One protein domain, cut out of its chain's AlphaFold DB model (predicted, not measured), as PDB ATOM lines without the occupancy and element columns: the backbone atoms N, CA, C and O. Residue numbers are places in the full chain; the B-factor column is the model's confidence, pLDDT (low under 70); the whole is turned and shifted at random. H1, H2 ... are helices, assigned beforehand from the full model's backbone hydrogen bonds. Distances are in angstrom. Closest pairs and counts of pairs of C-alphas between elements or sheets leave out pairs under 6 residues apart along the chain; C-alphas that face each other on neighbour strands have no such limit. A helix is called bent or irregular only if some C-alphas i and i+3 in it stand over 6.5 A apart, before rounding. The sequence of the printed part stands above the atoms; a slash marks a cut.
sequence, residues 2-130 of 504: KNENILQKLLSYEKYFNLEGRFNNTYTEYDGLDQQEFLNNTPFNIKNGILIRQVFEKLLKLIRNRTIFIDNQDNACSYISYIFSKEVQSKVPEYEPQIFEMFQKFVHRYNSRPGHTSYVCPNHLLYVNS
ATOM      1  N   LYS A   2     233.163 151.589 186.656       42.53
ATOM      2  CA  LYS A   2     231.896 151.593 185.856       42.53
ATOM      3  C   LYS A   2     232.053 151.675 184.315       42.53
ATOM      4  O   LYS A   2     231.156 151.231 183.609       42.53
ATOM      5  N   ASN A   3     233.174 152.183 183.788       45.88
ATOM      6  CA  ASN A   3     233.390 152.343 182.342       45.88
ATOM      7  C   ASN A   3     233.858 151.083 181.580       45.88
ATOM      8  O   ASN A   3     233.833 151.094 180.353       45.88
ATOM      9  N   GLU A   4     234.302 150.016 182.248       47.97
ATOM     10  CA  GLU A   4     234.931 148.868 181.559       47.97
ATOM     11  C   GLU A   4     233.908 147.871 180.997       47.97
ATOM     12  O   GLU A   4     234.050 147.416 179.862       47.97
ATOM     13  N   ASN A   5     232.830 147.614 181.745       65.00
ATOM     14  CA  ASN A   5     231.712 146.737 181.360       65.00
ATOM     15  C   ASN A   5     231.105 147.143 179.994       65.00
ATOM     16  O   ASN A   5     230.821 146.310 179.138       65.00
ATOM     17  N   ILE A   6     231.038 148.453 179.739       68.81
ATOM     18  CA  ILE A   6     230.556 149.070 178.492       68.81
ATOM     19  C   ILE A   6     231.216 148.465 177.253       68.81
ATOM     20  O   ILE A   6     230.555 148.149 176.265       68.81
ATOM     21  N   LEU A   7     232.541 148.339 177.291       73.06
ATOM     22  CA  LEU A   7     233.327 147.999 176.113       73.06
ATOM     23  C   LEU A   7     233.231 146.505 175.778       73.06
ATOM     24  O   LEU A   7     233.474 146.142 174.633       73.06
ATOM     25  N   GLN A   8     232.795 145.671 176.730       77.94
ATOM     26  CA  GLN A   8     232.425 144.265 176.516       77.94
ATOM     27  C   GLN A   8     231.077 144.109 175.786       77.94
ATOM     28  O   GLN A   8     230.782 143.045 175.248       77.94
ATOM     29  N   LYS A   9     230.258 145.170 175.742       86.31
ATOM     30  CA  LYS A   9     228.941 145.205 175.081       86.31
ATOM     31  C   LYS A   9     228.947 145.982 173.754       86.31
ATOM     32  O   LYS A   9     227.895 146.234 173.167       86.31
ATOM     33  N   LEU A  10     230.131 146.341 173.250       92.44
ATOM     34  CA  LEU A  10     230.294 146.781 171.863       92.44
ATOM     35  C   LEU A  10     230.035 145.621 170.892       92.44
ATOM     36  O   LEU A  10     230.397 144.471 171.159       92.44
ATOM     37  N   LEU A  11     229.438 145.950 169.749       95.06
ATOM     38  CA  LEU A  11     229.178 145.030 168.645       95.06
ATOM     39  C   LEU A  11     230.322 145.094 167.626       95.06
ATOM     40  O   LEU A  11     230.863 146.167 167.368       95.06
ATOM     41  N   SER A  12     230.665 143.954 167.022       95.88
ATOM     42  CA  SER A  12     231.498 143.921 165.815       95.88
ATOM     43  C   SER A  12     230.709 144.414 164.595       95.88
ATOM     44  O   SER A  12     229.479 144.397 164.608       95.88
ATOM     45  N   TYR A  13     231.419 144.790 163.526       96.62
ATOM     46  CA  TYR A  13     230.850 145.214 162.238       96.62
ATOM     47  C   TYR A  13     229.731 144.277 161.746       96.62
ATOM     48  O   TYR A  13     228.603 144.707 161.505       96.62
ATOM     49  N   GLU A  14     230.021 142.975 161.692       94.56
ATOM     50  CA  GLU A  14     229.071 141.932 161.290       94.56
ATOM     51  C   GLU A  14     227.849 141.856 162.220       94.56
ATOM     52  O   GLU A  14     226.715 141.844 161.747       94.56
ATOM     53  N   LYS A  15     228.053 141.851 163.547       95.50
ATOM     54  CA  LYS A  15     226.953 141.784 164.526       95.50
ATOM     55  C   LYS A  15     226.052 143.015 164.469       95.50
ATOM     56  O   LYS A  15     224.839 142.877 164.585       95.50
ATOM     57  N   TYR A  16     226.639 144.199 164.305       96.75
ATOM     58  CA  TYR A  16     225.905 145.452 164.168       96.75
ATOM     59  C   TYR A  16     224.985 145.405 162.941       96.75
ATOM     60  O   TYR A  16     223.781 145.608 163.087       96.75
ATOM     61  N   PHE A  17     225.506 145.026 161.767       95.50
ATOM     62  CA  PHE A  17     224.692 144.962 160.548       95.50
ATOM     63  C   PHE A  17     223.739 143.767 160.473       95.50
ATOM     64  O   PHE A  17     222.657 143.899 159.902       95.50
ATOM     65  N   ASN A  18     224.067 142.631 161.095       93.75
ATOM     66  CA  ASN A  18     223.114 141.532 161.251       93.75
ATOM     67  C   ASN A  18     221.895 141.978 162.074       93.75
ATOM     68  O   ASN A  18     220.759 141.731 161.674       93.75
ATOM     69  N   LEU A  19     222.121 142.673 163.192       94.06
ATOM     70  CA  LEU A  19     221.039 143.177 164.034       94.06
ATOM     71  C   LEU A  19     220.273 144.315 163.356       94.06
ATOM     72  O   LEU A  19     219.048 144.256 163.357       94.06
ATOM     73  N   GLU A  20     220.942 145.280 162.715       94.00
ATOM     74  CA  GLU A  20     220.275 146.316 161.911       94.00
ATOM     75  C   GLU A  20     219.343 145.688 160.863       94.00
ATOM     76  O   GLU A  20     218.145 145.970 160.851       94.00
ATOM     77  N   GLY A  21     219.867 144.796 160.015       91.94
ATOM     78  CA  GLY A  21     219.095 144.166 158.945       91.94
ATOM     79  C   GLY A  21     217.922 143.328 159.462       91.94
ATOM     80  O   GLY A  21     216.844 143.347 158.868       91.94
ATOM     81  N   ARG A  22     218.089 142.633 160.597       90.31
ATOM     82  CA  ARG A  22     217.002 141.866 161.227       90.31
ATOM     83  C   ARG A  22     215.952 142.764 161.886       90.31
ATOM     84  O   ARG A  22     214.770 142.468 161.754       90.31
ATOM     85  N   PHE A  23     216.347 143.846 162.558       90.25
ATOM     86  CA  PHE A  23     215.417 144.783 163.202       90.25
ATOM     87  C   PHE A  23     214.679 145.693 162.209       90.25
ATOM     88  O   PHE A  23     213.557 146.098 162.494       90.25
ATOM     89  N   ASN A  24     215.269 145.972 161.043       87.19
ATOM     90  CA  ASN A  24     214.617 146.702 159.952       87.19
ATOM     91  C   ASN A  24     213.660 145.825 159.116       87.19
ATOM     92  O   ASN A  24     212.942 146.346 158.264       87.19
ATOM     93  N   ASN A  25     213.631 144.505 159.339       78.88
ATOM     94  CA  ASN A  25     212.657 143.614 158.714       78.88
ATOM     95  C   ASN A  25     211.259 143.854 159.316       78.88
ATOM     96  O   ASN A  25     211.091 143.868 160.534       78.88
ATOM     97  N   THR A  26     210.245 143.990 158.461       64.75
ATOM     98  CA  THR A  26     208.851 144.285 158.833       64.75
ATOM     99  C   THR A  26     208.110 143.124 159.507       64.75
ATOM    100  O   THR A  26     206.929 143.263 159.821       64.75
ATOM    101  N   TYR A  27     208.772 141.989 159.760       65.75
ATOM    102  CA  TYR A  27     208.194 140.861 160.490       65.75
ATOM    103  C   TYR A  27     207.919 141.201 161.966       65.75
ATOM    104  O   TYR A  27     208.752 140.998 162.852       65.75
ATOM    105  N   THR A  28     206.709 141.689 162.239       62.97
ATOM    106  CA  THR A  28     206.117 141.707 163.579       62.97
ATOM    107  C   THR A  28     205.339 140.416 163.808       62.97
ATOM    108  O   THR A  28     204.312 140.187 163.169       62.97
ATOM    109  N   GLU A  29     205.804 139.588 164.740       66.12
ATOM    110  CA  GLU A  29     205.035 138.448 165.243       66.12
ATOM    111  C   GLU A  29     203.735 138.950 165.899       66.12
ATOM    112  O   GLU A  29     203.755 139.946 166.629       66.12
ATOM    113  N   TYR A  30     202.600 138.292 165.636       71.94
ATOM    114  CA  TYR A  30     201.309 138.692 166.205       71.94
ATOM    115  C   TYR A  30     201.223 138.281 167.682       71.94
ATOM    116  O   TYR A  30     200.691 137.237 168.045       71.94
ATOM    117  N   ASP A  31     201.763 139.132 168.549       79.00
ATOM    118  CA  ASP A  31     201.877 138.929 169.995       79.00
ATOM    119  C   ASP A  31     200.655 139.437 170.791       79.00
ATOM    120  O   ASP A  31     200.787 139.861 171.943       79.00
ATOM    121  N   GLY A  32     199.483 139.467 170.143       82.00
ATOM    122  CA  GLY A  32     198.195 139.885 170.715       82.00
ATOM    123  C   GLY A  32     198.110 141.340 171.197       82.00
ATOM    124  O   GLY A  32     197.112 141.711 171.806       82.00
ATOM    125  N   LEU A  33     199.145 142.159 170.978       88.69
ATOM    126  CA  LEU A  33     199.244 143.491 171.573       88.69
ATOM    127  C   LEU A  33     198.581 144.575 170.718       88.69
ATOM    128  O   LEU A  33     199.062 144.863 169.613       88.69
ATOM    129  N   ASP A  34     197.587 145.266 171.285       89.88
ATOM    130  CA  ASP A  34     197.257 146.615 170.833       89.88
ATOM    131  C   ASP A  34     198.380 147.581 171.243       89.88
ATOM    132  O   ASP A  34     198.717 147.760 172.418       89.88
ATOM    133  N   GLN A  35     199.002 148.186 170.233       89.94
ATOM    134  CA  GLN A  35     200.131 149.090 170.415       89.94
ATOM    135  C   GLN A  35     199.717 150.419 171.065       89.94
ATOM    136  O   GLN A  35     200.498 150.985 171.832       89.94
ATOM    137  N   GLN A  36     198.533 150.947 170.744       89.31
ATOM    138  CA  GLN A  36     198.084 152.236 171.266       89.31
ATOM    139  C   GLN A  36     197.644 152.107 172.720       89.31
ATOM    140  O   GLN A  36     198.048 152.931 173.535       89.31
ATOM    141  N   GLU A  37     196.899 151.059 173.063       91.19
ATOM    142  CA  GLU A  37     196.469 150.764 174.429       91.19
ATOM    143  C   GLU A  37     197.677 150.598 175.364       91.19
ATOM    144  O   GLU A  37     197.763 151.248 176.407       91.19
ATOM    145  N   PHE A  38     198.682 149.815 174.952       91.00
ATOM    146  CA  PHE A  38     199.895 149.587 175.742       91.00
ATOM    147  C   PHE A  38     200.721 150.865 175.974       91.00
ATOM    148  O   PHE A  38     201.289 151.057 177.055       91.00
ATOM    149  N   LEU A  39     200.775 151.761 174.980       91.19
ATOM    150  CA  LEU A  39     201.448 153.058 175.099       91.19
ATOM    151  C   LEU A  39     200.620 154.071 175.904       91.19
ATOM    152  O   LEU A  39     201.190 154.773 176.732       91.19
ATOM    153  N   ASN A  40     199.299 154.131 175.716       87.94
ATOM    154  CA  ASN A  40     198.393 155.000 176.478       87.94
ATOM    155  C   ASN A  40     198.393 154.640 177.967       87.94
ATOM    156  O   ASN A  40     198.483 155.519 178.817       87.94
ATOM    157  N   ASN A  41     198.371 153.345 178.287       85.31
ATOM    158  CA  ASN A  41     198.392 152.851 179.660       85.31
ATOM    159  C   ASN A  41     199.780 152.964 180.326       85.31
ATOM    160  O   ASN A  41     199.942 152.489 181.453       85.31
ATOM    161  N   THR A  42     200.809 153.502 179.653       84.50
ATOM    162  CA  THR A  42     202.174 153.684 180.184       84.50
ATOM    163  C   THR A  42     202.386 155.136 180.641       84.50
ATOM    164  O   THR A  42     202.275 156.042 179.817       84.50
ATOM    165  N   PRO A  43     202.711 155.394 181.925       83.06
ATOM    166  CA  PRO A  43     202.880 156.754 182.433       83.06
ATOM    167  C   PRO A  43     204.219 157.364 181.992       83.06
ATOM    168  O   PRO A  43     205.289 156.911 182.399       83.06
ATOM    169  N   PHE A  44     204.153 158.440 181.206       84.00
ATOM    170  CA  PHE A  44     205.305 159.229 180.747       84.00
ATOM    171  C   PHE A  44     205.461 160.520 181.570       84.00
ATOM    172  O   PHE A  44     205.632 161.605 181.018       84.00
ATOM    173  N   ASN A  45     205.369 160.402 182.899       78.69
ATOM    174  CA  ASN A  45     205.267 161.523 183.848       78.69
ATOM    175  C   ASN A  45     206.631 162.198 184.110       78.69
ATOM    176  O   ASN A  45     207.107 162.249 185.241       78.69
ATOM    177  N   ILE A  46     207.275 162.676 183.045       81.50
ATOM    178  CA  ILE A  46     208.589 163.328 183.039       81.50
ATOM    179  C   ILE A  46     208.576 164.533 182.094       81.50
ATOM    180  O   ILE A  46     207.761 164.609 181.166       81.50
ATOM    181  N   LYS A  47     209.527 165.456 182.276       79.69
ATOM    182  CA  LYS A  47     209.791 166.516 181.295       79.69
ATOM    183  C   LYS A  47     210.039 165.876 179.922       79.69
ATOM    184  O   LYS A  47     210.724 164.861 179.818       79.69
ATOM    185  N   ASN A  48     209.462 166.455 178.869       84.62
ATOM    186  CA  ASN A  48     209.498 165.929 177.497       84.62
ATOM    187  C   ASN A  48     208.796 164.563 177.286       84.62
ATOM    188  O   ASN A  48     209.053 163.900 176.279       84.62
ATOM    189  N   GLY A  49     207.883 164.141 178.175       85.69
ATOM    190  CA  GLY A  49     207.193 162.842 178.102       85.69
ATOM    191  C   GLY A  49     206.550 162.504 176.745       85.69
ATOM    192  O   GLY A  49     206.608 161.354 176.315       85.69
ATOM    193  N   ILE A  50     206.033 163.499 176.010       88.50
ATOM    194  CA  ILE A  50     205.493 163.327 174.644       88.50
ATOM    195  C   ILE A  50     206.578 162.849 173.661       88.50
ATOM    196  O   ILE A  50     206.345 161.937 172.868       88.50
ATOM    197  N   LEU A  51     207.782 163.426 173.728       90.69
ATOM    198  CA  LEU A  51     208.908 163.037 172.874       90.69
ATOM    199  C   LEU A  51     209.440 161.653 173.262       90.69
ATOM    200  O   LEU A  51     209.722 160.833 172.390       90.69
ATOM    201  N   ILE A  52     209.504 161.351 174.561       91.12
ATOM    202  CA  ILE A  52     209.904 160.026 175.053       91.12
ATOM    203  C   ILE A  52     208.886 158.946 174.643       91.12
ATOM    204  O   ILE A  52     209.291 157.866 174.215       91.12
ATOM    205  N   ARG A  53     207.580 159.248 174.637       92.06
ATOM    206  CA  ARG A  53     206.538 158.354 174.102       92.06
ATOM    207  C   ARG A  53     206.767 158.000 172.625       92.06
ATOM    208  O   ARG A  53     206.623 156.831 172.268       92.06
ATOM    209  N   GLN A  54     207.173 158.955 171.778       92.25
ATOM    210  CA  GLN A  54     207.529 158.677 170.371       92.25
ATOM    211  C   GLN A  54     208.722 157.711 170.262       92.25
ATOM    212  O   GLN A  54     208.724 156.809 169.425       92.25
ATOM    213  N   VAL A  55     209.730 157.867 171.128       93.94
ATOM    214  CA  VAL A  55     210.874 156.946 171.187       93.94
ATOM    215  C   VAL A  55     210.423 155.547 171.622       93.94
ATOM    216  O   VAL A  55     210.803 154.557 171.000       93.94
ATOM    217  N   PHE A  56     209.563 155.440 172.637       93.75
ATOM    218  CA  PHE A  56     209.060 154.154 173.128       93.75
ATOM    219  C   PHE A  56     208.174 153.438 172.095       93.75
ATOM    220  O   PHE A  56     208.215 152.213 172.017       93.75
ATOM    221  N   GLU A  57     207.447 154.168 171.242       92.44
ATOM    222  CA  GLU A  57     206.723 153.579 170.107       92.44
ATOM    223  C   GLU A  57     207.674 152.910 169.095       92.44
ATOM    224  O   GLU A  57     207.421 151.788 168.648       92.44
ATOM    225  N   LYS A  58     208.812 153.550 168.777       91.94
ATOM    226  CA  LYS A  58     209.861 152.935 167.943       91.94
ATOM    227  C   LYS A  58     210.445 151.689 168.610       91.94
ATOM    228  O   LYS A  58     210.548 150.646 167.968       91.94
ATOM    229  N   LEU A  59     210.791 151.768 169.897       92.38
ATOM    230  CA  LEU A  59     211.341 150.634 170.653       92.38
ATOM    231  C   LEU A  59     210.368 149.455 170.738       92.38
ATOM    232  O   LEU A  59     210.805 148.306 170.676       92.38
ATOM    233  N   LEU A  60     209.064 149.724 170.853       91.75
ATOM    234  CA  LEU A  60     208.032 148.692 170.927       91.75
ATOM    235  C   LEU A  60     208.030 147.805 169.675       91.75
ATOM    236  O   LEU A  60     207.927 146.586 169.781       91.75
ATOM    237  N   LYS A  61     208.240 148.400 168.496       89.88
ATOM    238  CA  LYS A  61     208.384 147.668 167.227       89.88
ATOM    239  C   LYS A  61     209.621 146.756 167.231       89.88
ATOM    240  O   LYS A  61     209.538 145.631 166.748       89.88
ATOM    241  N   LEU A  62     210.725 147.182 167.857       90.44
ATOM    242  CA  LEU A  62     211.943 146.370 167.998       90.44
ATOM    243  C   LEU A  62     211.746 145.184 168.960       90.44
ATOM    244  O   LEU A  62     212.045 144.046 168.603       90.44
ATOM    245  N   ILE A  63     211.206 145.411 170.165       90.25
ATOM    246  CA  ILE A  63     211.014 144.342 171.173       90.25
ATOM    247  C   ILE A  63     209.898 143.343 170.808       90.25
ATOM    248  O   ILE A  63     209.836 142.250 171.377       90.25
ATOM    249  N   ARG A  64     209.036 143.676 169.836       88.56
ATOM    250  CA  ARG A  64     208.062 142.740 169.244       88.56
ATOM    251  C   ARG A  64     208.694 141.684 168.335       88.56
ATOM    252  O   ARG A  64     208.132 140.597 168.226       88.56
ATOM    253  N   ASN A  65     209.884 141.912 167.771       86.38
ATOM    254  CA  ASN A  65     210.560 140.919 166.929       86.38
ATOM    255  C   ASN A  65     211.340 139.876 167.764       86.38
ATOM    256  O   ASN A  65     212.571 139.860 167.829       86.38
ATOM    257  N   ARG A  66     210.583 138.991 168.424       80.62
ATOM    258  CA  ARG A  66     211.048 137.931 169.344       80.62
ATOM    259  C   ARG A  66     212.160 137.063 168.769       80.62
ATOM    260  O   ARG A  66     213.112 136.742 169.479       80.62
ATOM    261  N   THR A  67     212.063 136.739 167.481       84.38
ATOM    262  CA  THR A  67     212.990 135.852 166.759       84.38
ATOM    263  C   THR A  67     214.455 136.300 166.841       84.38
ATOM    264  O   THR A  67     215.367 135.483 166.713       84.38
ATOM    265  N   ILE A  68     214.708 137.595 167.063       87.94
ATOM    266  CA  ILE A  68     216.057 138.166 167.171       87.94
ATOM    267  C   ILE A  68     216.695 137.845 168.529       87.94
ATOM    268  O   ILE A  68     217.913 137.698 168.621       87.94
ATOM    269  N   PHE A  69     215.893 137.685 169.580       87.56
ATOM    270  CA  PHE A  69     216.387 137.526 170.947       87.56
ATOM    271  C   PHE A  69     216.704 136.080 171.330       87.56
ATOM    272  O   PHE A  69     217.425 135.899 172.304       87.56
ATOM    273  N   ILE A  70     216.217 135.080 170.584       82.62
ATOM    274  CA  ILE A  70     216.379 133.648 170.909       82.62
ATOM    275  C   ILE A  70     217.868 133.282 171.025       82.62
ATOM    276  O   ILE A  70     218.328 132.922 172.104       82.62
ATOM    277  N   ASP A  71     218.640 133.466 169.949       79.12
ATOM    278  CA  ASP A  71     220.070 133.104 169.910       79.12
ATOM    279  C   ASP A  71     221.017 134.293 170.148       79.12
ATOM    280  O   ASP A  71     222.234 134.139 170.231       79.12
ATOM    281  N   ASN A  72     220.476 135.515 170.177       83.50
ATOM    282  CA  ASN A  72     221.257 136.755 170.134       83.50
ATOM    283  C   ASN A  72     220.886 137.777 171.214       83.50
ATOM    284  O   ASN A  72     221.331 138.920 171.123       83.50
ATOM    285  N   GLN A  73     220.133 137.366 172.244       87.44
ATOM    286  CA  GLN A  73     219.630 138.199 173.345       87.44
ATOM    287  C   GLN A  73     220.615 139.299 173.773       87.44
ATOM    288  O   GLN A  73     220.301 140.479 173.688       87.44
ATOM    289  N   ASP A  74     221.837 138.928 174.152       89.88
ATOM    290  CA  ASP A  74     222.827 139.846 174.721       89.88
ATOM    291  C   ASP A  74     223.337 140.896 173.705       89.88
ATOM    292  O   ASP A  74     223.469 142.082 174.019       89.88
ATOM    293  N   ASN A  75     223.531 140.494 172.440       92.00
ATOM    294  CA  ASN A  75     223.897 141.408 171.350       92.00
ATOM    295  C   ASN A  75     222.707 142.319 170.978       92.00
ATOM    296  O   ASN A  75     222.868 143.527 170.815       92.00
ATOM    297  N   ALA A  76     221.503 141.747 170.884       93.56
ATOM    298  CA  ALA A  76     220.267 142.432 170.512       93.56
ATOM    299  C   ALA A  76     219.858 143.496 171.543       93.56
ATOM    300  O   ALA A  76     219.476 144.607 171.179       93.56
ATOM    301  N   CYS A  77     220.007 143.199 172.833       94.38
ATOM    302  CA  CYS A  77     219.739 144.145 173.912       94.38
ATOM    303  C   CYS A  77     220.806 145.244 173.999       94.38
ATOM    304  O   CYS A  77     220.469 146.397 174.277       94.38
ATOM    305  N   SER A  78     222.063 144.936 173.659       94.06
ATOM    306  CA  SER A  78     223.122 145.943 173.498       94.06
ATOM    307  C   SER A  78     222.835 146.891 172.322       94.06
ATOM    308  O   SER A  78     222.968 148.108 172.463       94.06
ATOM    309  N   TYR A  79     222.355 146.359 171.188       95.44
ATOM    310  CA  TYR A  79     221.901 147.148 170.034       95.44
ATOM    311  C   TYR A  79     220.711 148.049 170.390       95.44
ATOM    312  O   TYR A  79     220.776 149.258 170.184       95.44
ATOM    313  N   ILE A  80     219.655 147.495 170.996       95.38
ATOM    314  CA  ILE A  80     218.471 148.264 171.410       95.38
ATOM    315  C   ILE A  80     218.822 149.345 172.436       95.38
ATOM    316  O   ILE A  80     218.305 150.454 172.342       95.38
ATOM    317  N   SER A  81     219.738 149.077 173.369       95.56
ATOM    318  CA  SER A  81     220.203 150.078 174.341       95.56
ATOM    319  C   SER A  81     220.932 151.252 173.669       95.56
ATOM    320  O   SER A  81     220.775 152.403 174.083       95.56
ATOM    321  N   TYR A  82     221.684 150.984 172.596       95.81
ATOM    322  CA  TYR A  82     222.280 152.018 171.746       95.81
ATOM    323  C   TYR A  82     221.224 152.786 170.934       95.81
ATOM    324  O   TYR A  82     221.248 154.015 170.944       95.81
ATOM    325  N   ILE A  83     220.278 152.100 170.277       96.00
ATOM    326  CA  ILE A  83     219.206 152.750 169.502       96.00
ATOM    327  C   ILE A  83     218.328 153.626 170.399       96.00
ATOM    328  O   ILE A  83     218.027 154.758 170.031       96.00
ATOM    329  N   PHE A  84     217.987 153.159 171.601       96.06
ATOM    330  CA  PHE A  84     217.261 153.954 172.585       96.06
ATOM    331  C   PHE A  84     218.011 155.240 172.938       96.06
ATOM    332  O   PHE A  84     217.462 156.331 172.827       96.06
ATOM    333  N   SER A  85     219.291 155.118 173.290       95.38
ATOM    334  CA  SER A  85     220.144 156.257 173.634       95.38
ATOM    335  C   SER A  85     220.318 157.255 172.480       95.38
ATOM    336  O   SER A  85     220.279 158.465 172.707       95.38
ATOM    337  N   LYS A  86     220.447 156.755 171.243       95.12
ATOM    338  CA  LYS A  86     220.500 157.543 170.001       95.12
ATOM    339  C   LYS A  86     219.216 158.342 169.780       95.12
ATOM    340  O   LYS A  86     219.274 159.534 169.498       95.12
ATOM    341  N   GLU A  87     218.067 157.687 169.915       95.25
ATOM    342  CA  GLU A  87     216.751 158.298 169.727       95.25
ATOM    343  C   GLU A  87     216.452 159.337 170.819       95.25
ATOM    344  O   GLU A  87     216.110 160.471 170.487       95.25
ATOM    345  N   VAL A  88     216.669 159.011 172.102       94.12
ATOM    346  CA  VAL A  88     216.478 159.947 173.229       94.12
ATOM    347  C   VAL A  88     217.354 161.189 173.063       94.12
ATOM    348  O   VAL A  88     216.831 162.300 173.064       94.12
ATOM    349  N   GLN A  89     218.661 161.034 172.829       93.00
ATOM    350  CA  GLN A  89     219.570 162.181 172.667       93.00
ATOM    351  C   GLN A  89     219.371 162.960 171.355       93.00
ATOM    352  O   GLN A  89     219.943 164.033 171.194       93.00
ATOM    353  N   SER A  90     218.550 162.464 170.423       92.06
ATOM    354  CA  SER A  90     218.088 163.241 169.261       92.06
ATOM    355  C   SER A  90     216.825 164.073 169.538       92.06
ATOM    356  O   SER A  90     216.360 164.797 168.657       92.06
ATOM    357  N   LYS A  91     216.239 163.940 170.738       89.75
ATOM    358  CA  LYS A  91     214.924 164.489 171.106       89.75
ATOM    359  C   LYS A  91     214.914 165.304 172.396       89.75
ATOM    360  O   LYS A  91     214.103 166.218 172.497       89.75
ATOM    361  N   VAL A  92     215.770 164.996 173.367       87.38
ATOM    362  CA  VAL A  92     215.875 165.737 174.634       87.38
ATOM    363  C   VAL A  92     217.315 166.216 174.870       87.38
ATOM    364  O   VAL A  92     218.239 165.507 174.469       87.38
ATOM    365  N   PRO A  93     217.533 167.382 175.517       83.25
ATOM    366  CA  PRO A  93     218.882 167.918 175.738       83.25
ATOM    367  C   PRO A  93     219.779 167.027 176.609       83.25
ATOM    368  O   PRO A  93     220.989 166.988 176.401       83.25
ATOM    369  N   GLU A  94     219.193 166.303 177.565       85.94
ATOM    370  CA  GLU A  94     219.907 165.431 178.496       85.94
ATOM    371  C   GLU A  94     219.217 164.064 178.600       85.94
ATOM    372  O   GLU A  94     217.994 163.971 178.723       85.94
ATOM    373  N   TYR A  95     220.005 162.986 178.544       90.12
ATOM    374  CA  TYR A  95     219.519 161.622 178.749       90.12
ATOM    375  C   TYR A  95     219.755 161.209 180.204       90.12
ATOM    376  O   TYR A  95     220.775 160.610 180.541       90.12
ATOM    377  N   GLU A  96     218.794 161.550 181.055       89.62
ATOM    378  CA  GLU A  96     218.826 161.273 182.490       89.62
ATOM    379  C   GLU A  96     218.604 159.779 182.825       89.62
ATOM    380  O   GLU A  96     217.853 159.090 182.121       89.62
ATOM    381  N   PRO A  97     219.136 159.266 183.958       92.12
ATOM    382  CA  PRO A  97     218.921 157.881 184.391       92.12
ATOM    383  C   PRO A  97     217.445 157.481 184.544       92.12
ATOM    384  O   PRO A  97     217.091 156.343 184.233       92.12
ATOM    385  N   GLN A  98     216.563 158.404 184.953       91.69
ATOM    386  CA  GLN A  98     215.128 158.116 185.105       91.69
ATOM    387  C   GLN A  98     214.452 157.706 183.783       91.69
ATOM    388  O   GLN A  98     213.540 156.877 183.779       91.69
ATOM    389  N   ILE A  99     214.947 158.211 182.647       92.69
ATOM    390  CA  ILE A  99     214.457 157.859 181.307       92.69
ATOM    391  C   ILE A  99     214.826 156.399 180.980       92.69
ATOM    392  O   ILE A  99     214.041 155.674 180.363       92.69
ATOM    393  N   PHE A 100     215.985 155.927 181.453       93.75
ATOM    394  CA  PHE A 100     216.389 154.525 181.333       93.75
ATOM    395  C   PHE A 100     215.608 153.598 182.265       93.75
ATOM    396  O   PHE A 100     215.149 152.547 181.819       93.75
ATOM    397  N   GLU A 101     215.372 153.989 183.518       93.00
ATOM    398  CA  GLU A 101     214.515 153.208 184.416       93.00
ATOM    399  C   GLU A 101     213.092 153.052 183.866       93.00
ATOM    400  O   GLU A 101     212.506 151.972 183.955       93.00
ATOM    401  N   MET A 102     212.531 154.113 183.275       92.56
ATOM    402  CA  MET A 102     211.232 154.066 182.600       92.56
ATOM    403  C   MET A 102     211.240 153.048 181.450       92.56
ATOM    404  O   MET A 102     210.288 152.282 181.300       92.56
ATOM    405  N   PHE A 103     212.333 152.967 180.685       93.62
ATOM    406  CA  PHE A 103     212.490 151.979 179.617       93.62
ATOM    407  C   PHE A 103     212.639 150.543 180.150       93.62
ATOM    408  O   PHE A 103     212.004 149.629 179.622       93.62
ATOM    409  N   GLN A 104     213.380 150.331 181.243       94.00
ATOM    410  CA  GLN A 104     213.436 149.028 181.919       94.00
ATOM    411  C   GLN A 104     212.048 148.590 182.414       94.00
ATOM    412  O   GLN A 104     211.631 147.460 182.154       94.00
ATOM    413  N   LYS A 105     211.298 149.494 183.060       92.81
ATOM    414  CA  LYS A 105     209.920 149.261 183.534       92.81
ATOM    415  C   LYS A 105     208.970 148.933 182.368       92.81
ATOM    416  O   LYS A 105     208.156 148.018 182.481       92.81
ATOM    417  N   PHE A 106     209.120 149.598 181.221       93.06
ATOM    418  CA  PHE A 106     208.353 149.337 179.995       93.06
ATOM    419  C   PHE A 106     208.647 147.964 179.371       93.06
ATOM    420  O   PHE A 106     207.714 147.227 179.050       93.06
ATOM    421  N   VAL A 107     209.922 147.574 179.252       93.06
ATOM    422  CA  VAL A 107     210.306 146.247 178.734       93.06
ATOM    423  C   VAL A 107     209.903 145.130 179.702       93.06
ATOM    424  O   VAL A 107     209.404 144.094 179.262       93.06
ATOM    425  N   HIS A 108     210.022 145.347 181.015       92.12
ATOM    426  CA  HIS A 108     209.496 144.426 182.025       92.12
ATOM    427  C   HIS A 108     207.977 144.239 181.874       92.12
ATOM    428  O   HIS A 108     207.512 143.111 181.727       92.12
ATOM    429  N   ARG A 109     207.206 145.332 181.783       91.06
ATOM    430  CA  ARG A 109     205.755 145.276 181.539       91.06
ATOM    431  C   ARG A 109     205.403 144.540 180.246       91.06
ATOM    432  O   ARG A 109     204.458 143.762 180.234       91.06
ATOM    433  N   TYR A 110     206.152 144.771 179.167       91.31
ATOM    434  CA  TYR A 110     205.956 144.080 177.890       91.31
ATOM    435  C   TYR A 110     206.184 142.565 178.017       91.31
ATOM    436  O   TYR A 110     205.498 141.790 177.343       91.31
ATOM    437  N   ASN A 111     207.113 142.156 178.888       91.12
ATOM    438  CA  ASN A 111     207.424 140.756 179.150       91.12
ATOM    439  C   ASN A 111     206.427 140.044 180.075       91.12
ATOM    440  O   ASN A 111     206.201 138.849 179.907       91.12
ATOM    441  N   SER A 112     205.834 140.771 181.022       90.56
ATOM    442  CA  SER A 112     204.939 140.248 182.065       90.56
ATOM    443  C   SER A 112     203.448 140.434 181.742       90.56
ATOM    444  O   SER A 112     202.638 140.662 182.642       90.56
ATOM    445  N   ARG A 113     203.063 140.374 180.461       89.19
ATOM    446  CA  ARG A 113     201.659 140.531 180.040       89.19
ATOM    447  C   ARG A 113     200.833 139.263 180.334       89.19
ATOM    448  O   ARG A 113     201.340 138.155 180.157       89.19
ATOM    449  N   PRO A 114     199.553 139.383 180.740       84.00
ATOM    450  CA  PRO A 114     198.669 138.227 180.903       84.00
ATOM    451  C   PRO A 114     198.570 137.386 179.625       84.00
ATOM    452  O   PRO A 114     198.533 137.927 178.522       84.00
ATOM    453  N   GLY A 115     198.544 136.057 179.776       78.75
ATOM    454  CA  GLY A 115     198.493 135.107 178.656       78.75
ATOM    455  C   GLY A 115     199.748 135.062 177.774       78.75
ATOM    456  O   GLY A 115     199.752 134.348 176.777       78.75
ATOM    457  N   HIS A 116     200.804 135.809 178.116       77.44
ATOM    458  CA  HIS A 116     201.872 136.135 177.180       77.44
ATOM    459  C   HIS A 116     203.256 136.152 177.840       77.44
ATOM    460  O   HIS A 116     203.644 137.120 178.493       77.44
ATOM    461  N   THR A 117     204.038 135.091 177.643       70.94
ATOM    462  CA  THR A 117     205.413 135.014 178.154       70.94
ATOM    463  C   THR A 117     206.421 135.621 177.181       70.94
ATOM    464  O   THR A 117     206.328 135.516 175.953       70.94
ATOM    465  N   SER A 118     207.434 136.291 177.725       79.81
ATOM    466  CA  SER A 118     208.522 136.843 176.927       79.81
ATOM    467  C   SER A 118     209.756 137.092 177.778       79.81
ATOM    468  O   SER A 118     209.667 137.493 178.935       79.81
ATOM    469  N   TYR A 119     210.918 136.899 177.164       83.38
ATOM    470  CA  TYR A 119     212.225 137.071 177.793       83.38
ATOM    471  C   TYR A 119     213.076 138.048 176.972       83.38
ATOM    472  O   TYR A 119     214.258 137.820 176.719       83.38
ATOM    473  N   VAL A 120     212.475 139.153 176.521       89.25
ATOM    474  CA  VAL A 120     213.194 140.202 175.788       89.25
ATOM    475  C   VAL A 120     213.950 141.071 176.788       89.25
ATOM    476  O   VAL A 120     213.351 141.778 177.590       89.25
ATOM    477  N   CYS A 121     215.277 141.001 176.749       90.75
ATOM    478  CA  CYS A 121     216.185 141.824 177.554       90.75
ATOM    479  C   CYS A 121     215.934 141.884 179.080       90.75
ATOM    480  O   CYS A 121     216.137 142.954 179.653       90.75
ATOM    481  N   PRO A 122     215.568 140.783 179.772       82.12
ATOM    482  CA  PRO A 122     215.113 140.824 181.167       82.12
ATOM    483  C   PRO A 122     216.126 141.470 182.121       82.12
ATOM    484  O   PRO A 122     215.731 142.252 182.973       82.12
ATOM    485  N   ASN A 123     217.424 141.197 181.927       83.06
ATOM    486  CA  ASN A 123     218.538 141.804 182.671       83.06
ATOM    487  C   ASN A 123     219.667 142.303 181.739       83.06
ATOM    488  O   ASN A 123     220.795 142.509 182.179       83.06
ATOM    489  N   HIS A 124     219.388 142.464 180.438       86.69
ATOM    490  CA  HIS A 124     220.409 142.703 179.397       86.69
ATOM    491  C   HIS A 124     220.357 144.112 178.777       86.69
ATOM    492  O   HIS A 124     221.089 144.399 177.830       86.69
ATOM    493  N   LEU A 125     219.493 144.997 179.285       92.19
ATOM    494  CA  LEU A 125     219.486 146.416 178.912       92.19
ATOM    495  C   LEU A 125     220.647 147.163 179.578       92.19
ATOM    496  O   LEU A 125     221.011 146.878 180.718       92.19
ATOM    497  N   LEU A 126     221.196 148.157 178.882       92.31
ATOM    498  CA  LEU A 126     222.381 148.905 179.298       92.31
ATOM    499  C   LEU A 126     222.078 150.404 179.343       92.31
ATOM    500  O   LEU A 126     221.573 150.969 178.373       92.31
ATOM    501  N   TYR A 127     222.448 151.079 180.432       93.50
ATOM    502  CA  TYR A 127     222.318 152.534 180.515       93.50
ATOM    503  C   TYR A 127     223.415 153.224 179.692       93.50
ATOM    504  O   TYR A 127     224.488 153.542 180.202       93.50
ATOM    505  N   VAL A 128     223.162 153.435 178.399       93.38
ATOM    506  CA  VAL A 128     224.108 154.068 177.465       93.38
ATOM    507  C   VAL A 128     224.055 155.596 177.587       93.38
ATOM    508  O   VAL A 128     223.473 156.266 176.740       93.38
ATOM    509  N   ASN A 129     224.663 156.164 178.634       91.62
ATOM    510  CA  ASN A 129     224.758 157.626 178.805       91.62
ATOM    511  C   ASN A 129     225.557 158.306 177.669       91.62
ATOM    512  O   ASN A 129     226.251 157.642 176.898       91.62
ATOM    513  N   SER A 130     225.511 159.637 177.588       90.88
ATOM    514  CA  SER A 130     226.081 160.428 176.485       90.88
ATOM    515  C   SER A 130     227.552 160.143 176.153       90.88
ATOM    516  O   SER A 130     227.898 160.027 174.980       90.88
TER     517      SER A 130
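Overview. This is residues 2 to 130 of the 504 residues of an uncharacterized protein of Plasmodium vivax North Korean (UniProt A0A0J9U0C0). H4, H5 and H6 make a core of three helices whose centres form a triangle: H4 and H5 fold back on each other as a helical hairpin, and H6 runs beside this pair. H3 packs on the side of H4 away from H5, H2 crosses one part of H5, and the short H1 lies out at the periphery beyond H2, while residues 112 to 130, with no named element, fold back from the end of H6. The printed part has 129 residues with six named helices, in order H1 to H6, and no named strand; the class is all helix. It is compact, with a radius of gyration of the C-alphas of 14.3 A, and the spans are 37 by 34 by 23 A.

Arrangement. H1, residues 4 to 8, touches no helix. H2, residues 13 to 23, touches H5, residues 66 to 89, at residues 68 to 79 of H5 alone; the closest C-alphas are those of Leu 19 and Ala 76, 6.6 A apart, and the lines are about perpendicular at 87 degrees. H3, residues 35 to 40, and H4, residues 49 to 64, form a helical hairpin and run opposite ways at a shallow tilt of 32 degrees, only just short of steep; their closest C-alphas are those of Leu 39 and Glu 57, 7.3 A apart. H4 and H5 also form a helical hairpin, opposite ways at a shallow tilt of 18 degrees, closest at the C-alphas of Val 55 and Glu 87, 6.2 A. H6, residues 97 to 111, is close to but not clearly touching H4, with the C-alphas of Phe 56 and Phe 103 7.7 A apart, and is near H5. H2 and H6 are apart. Every O i to N i+4 pair is within hydrogen-bond range in H2, H3, H4 and H6; H5 has 15 of 20, and H1 has 0 of 1 but 2 of 2 O i to N i+3 pairs.

Along the chain. H1 begins at C-alpha 4 (234.931, 148.868, 181.559). H2 measures 15.5 A from first to last C-alpha, H4 22.0 A, with a kink of 27 degrees near residue 58, and H6 21.3 A. H5, the longest at 24 residues, measures 25.9 A; it is irregular, with C-alphas 71 and 74 8.7 A apart, and has a kink of 123 degrees near residue 73. H6 ends at C-alpha 111 (207.424, 140.756, 179.150).

Size, cuts and confidence. The C-alphas of Glu 4 and Gly 32, the two farthest apart, are 39.3 A apart. The printed part has no cut. The link from H2 to H3, 11 residues, is long. Residues 112 to 113 and 116 to 117 form a short antiparallel pairing. The mean pLDDT of the printed part is 87.1; residues 2 to 6 and 26 to 29 are under 70.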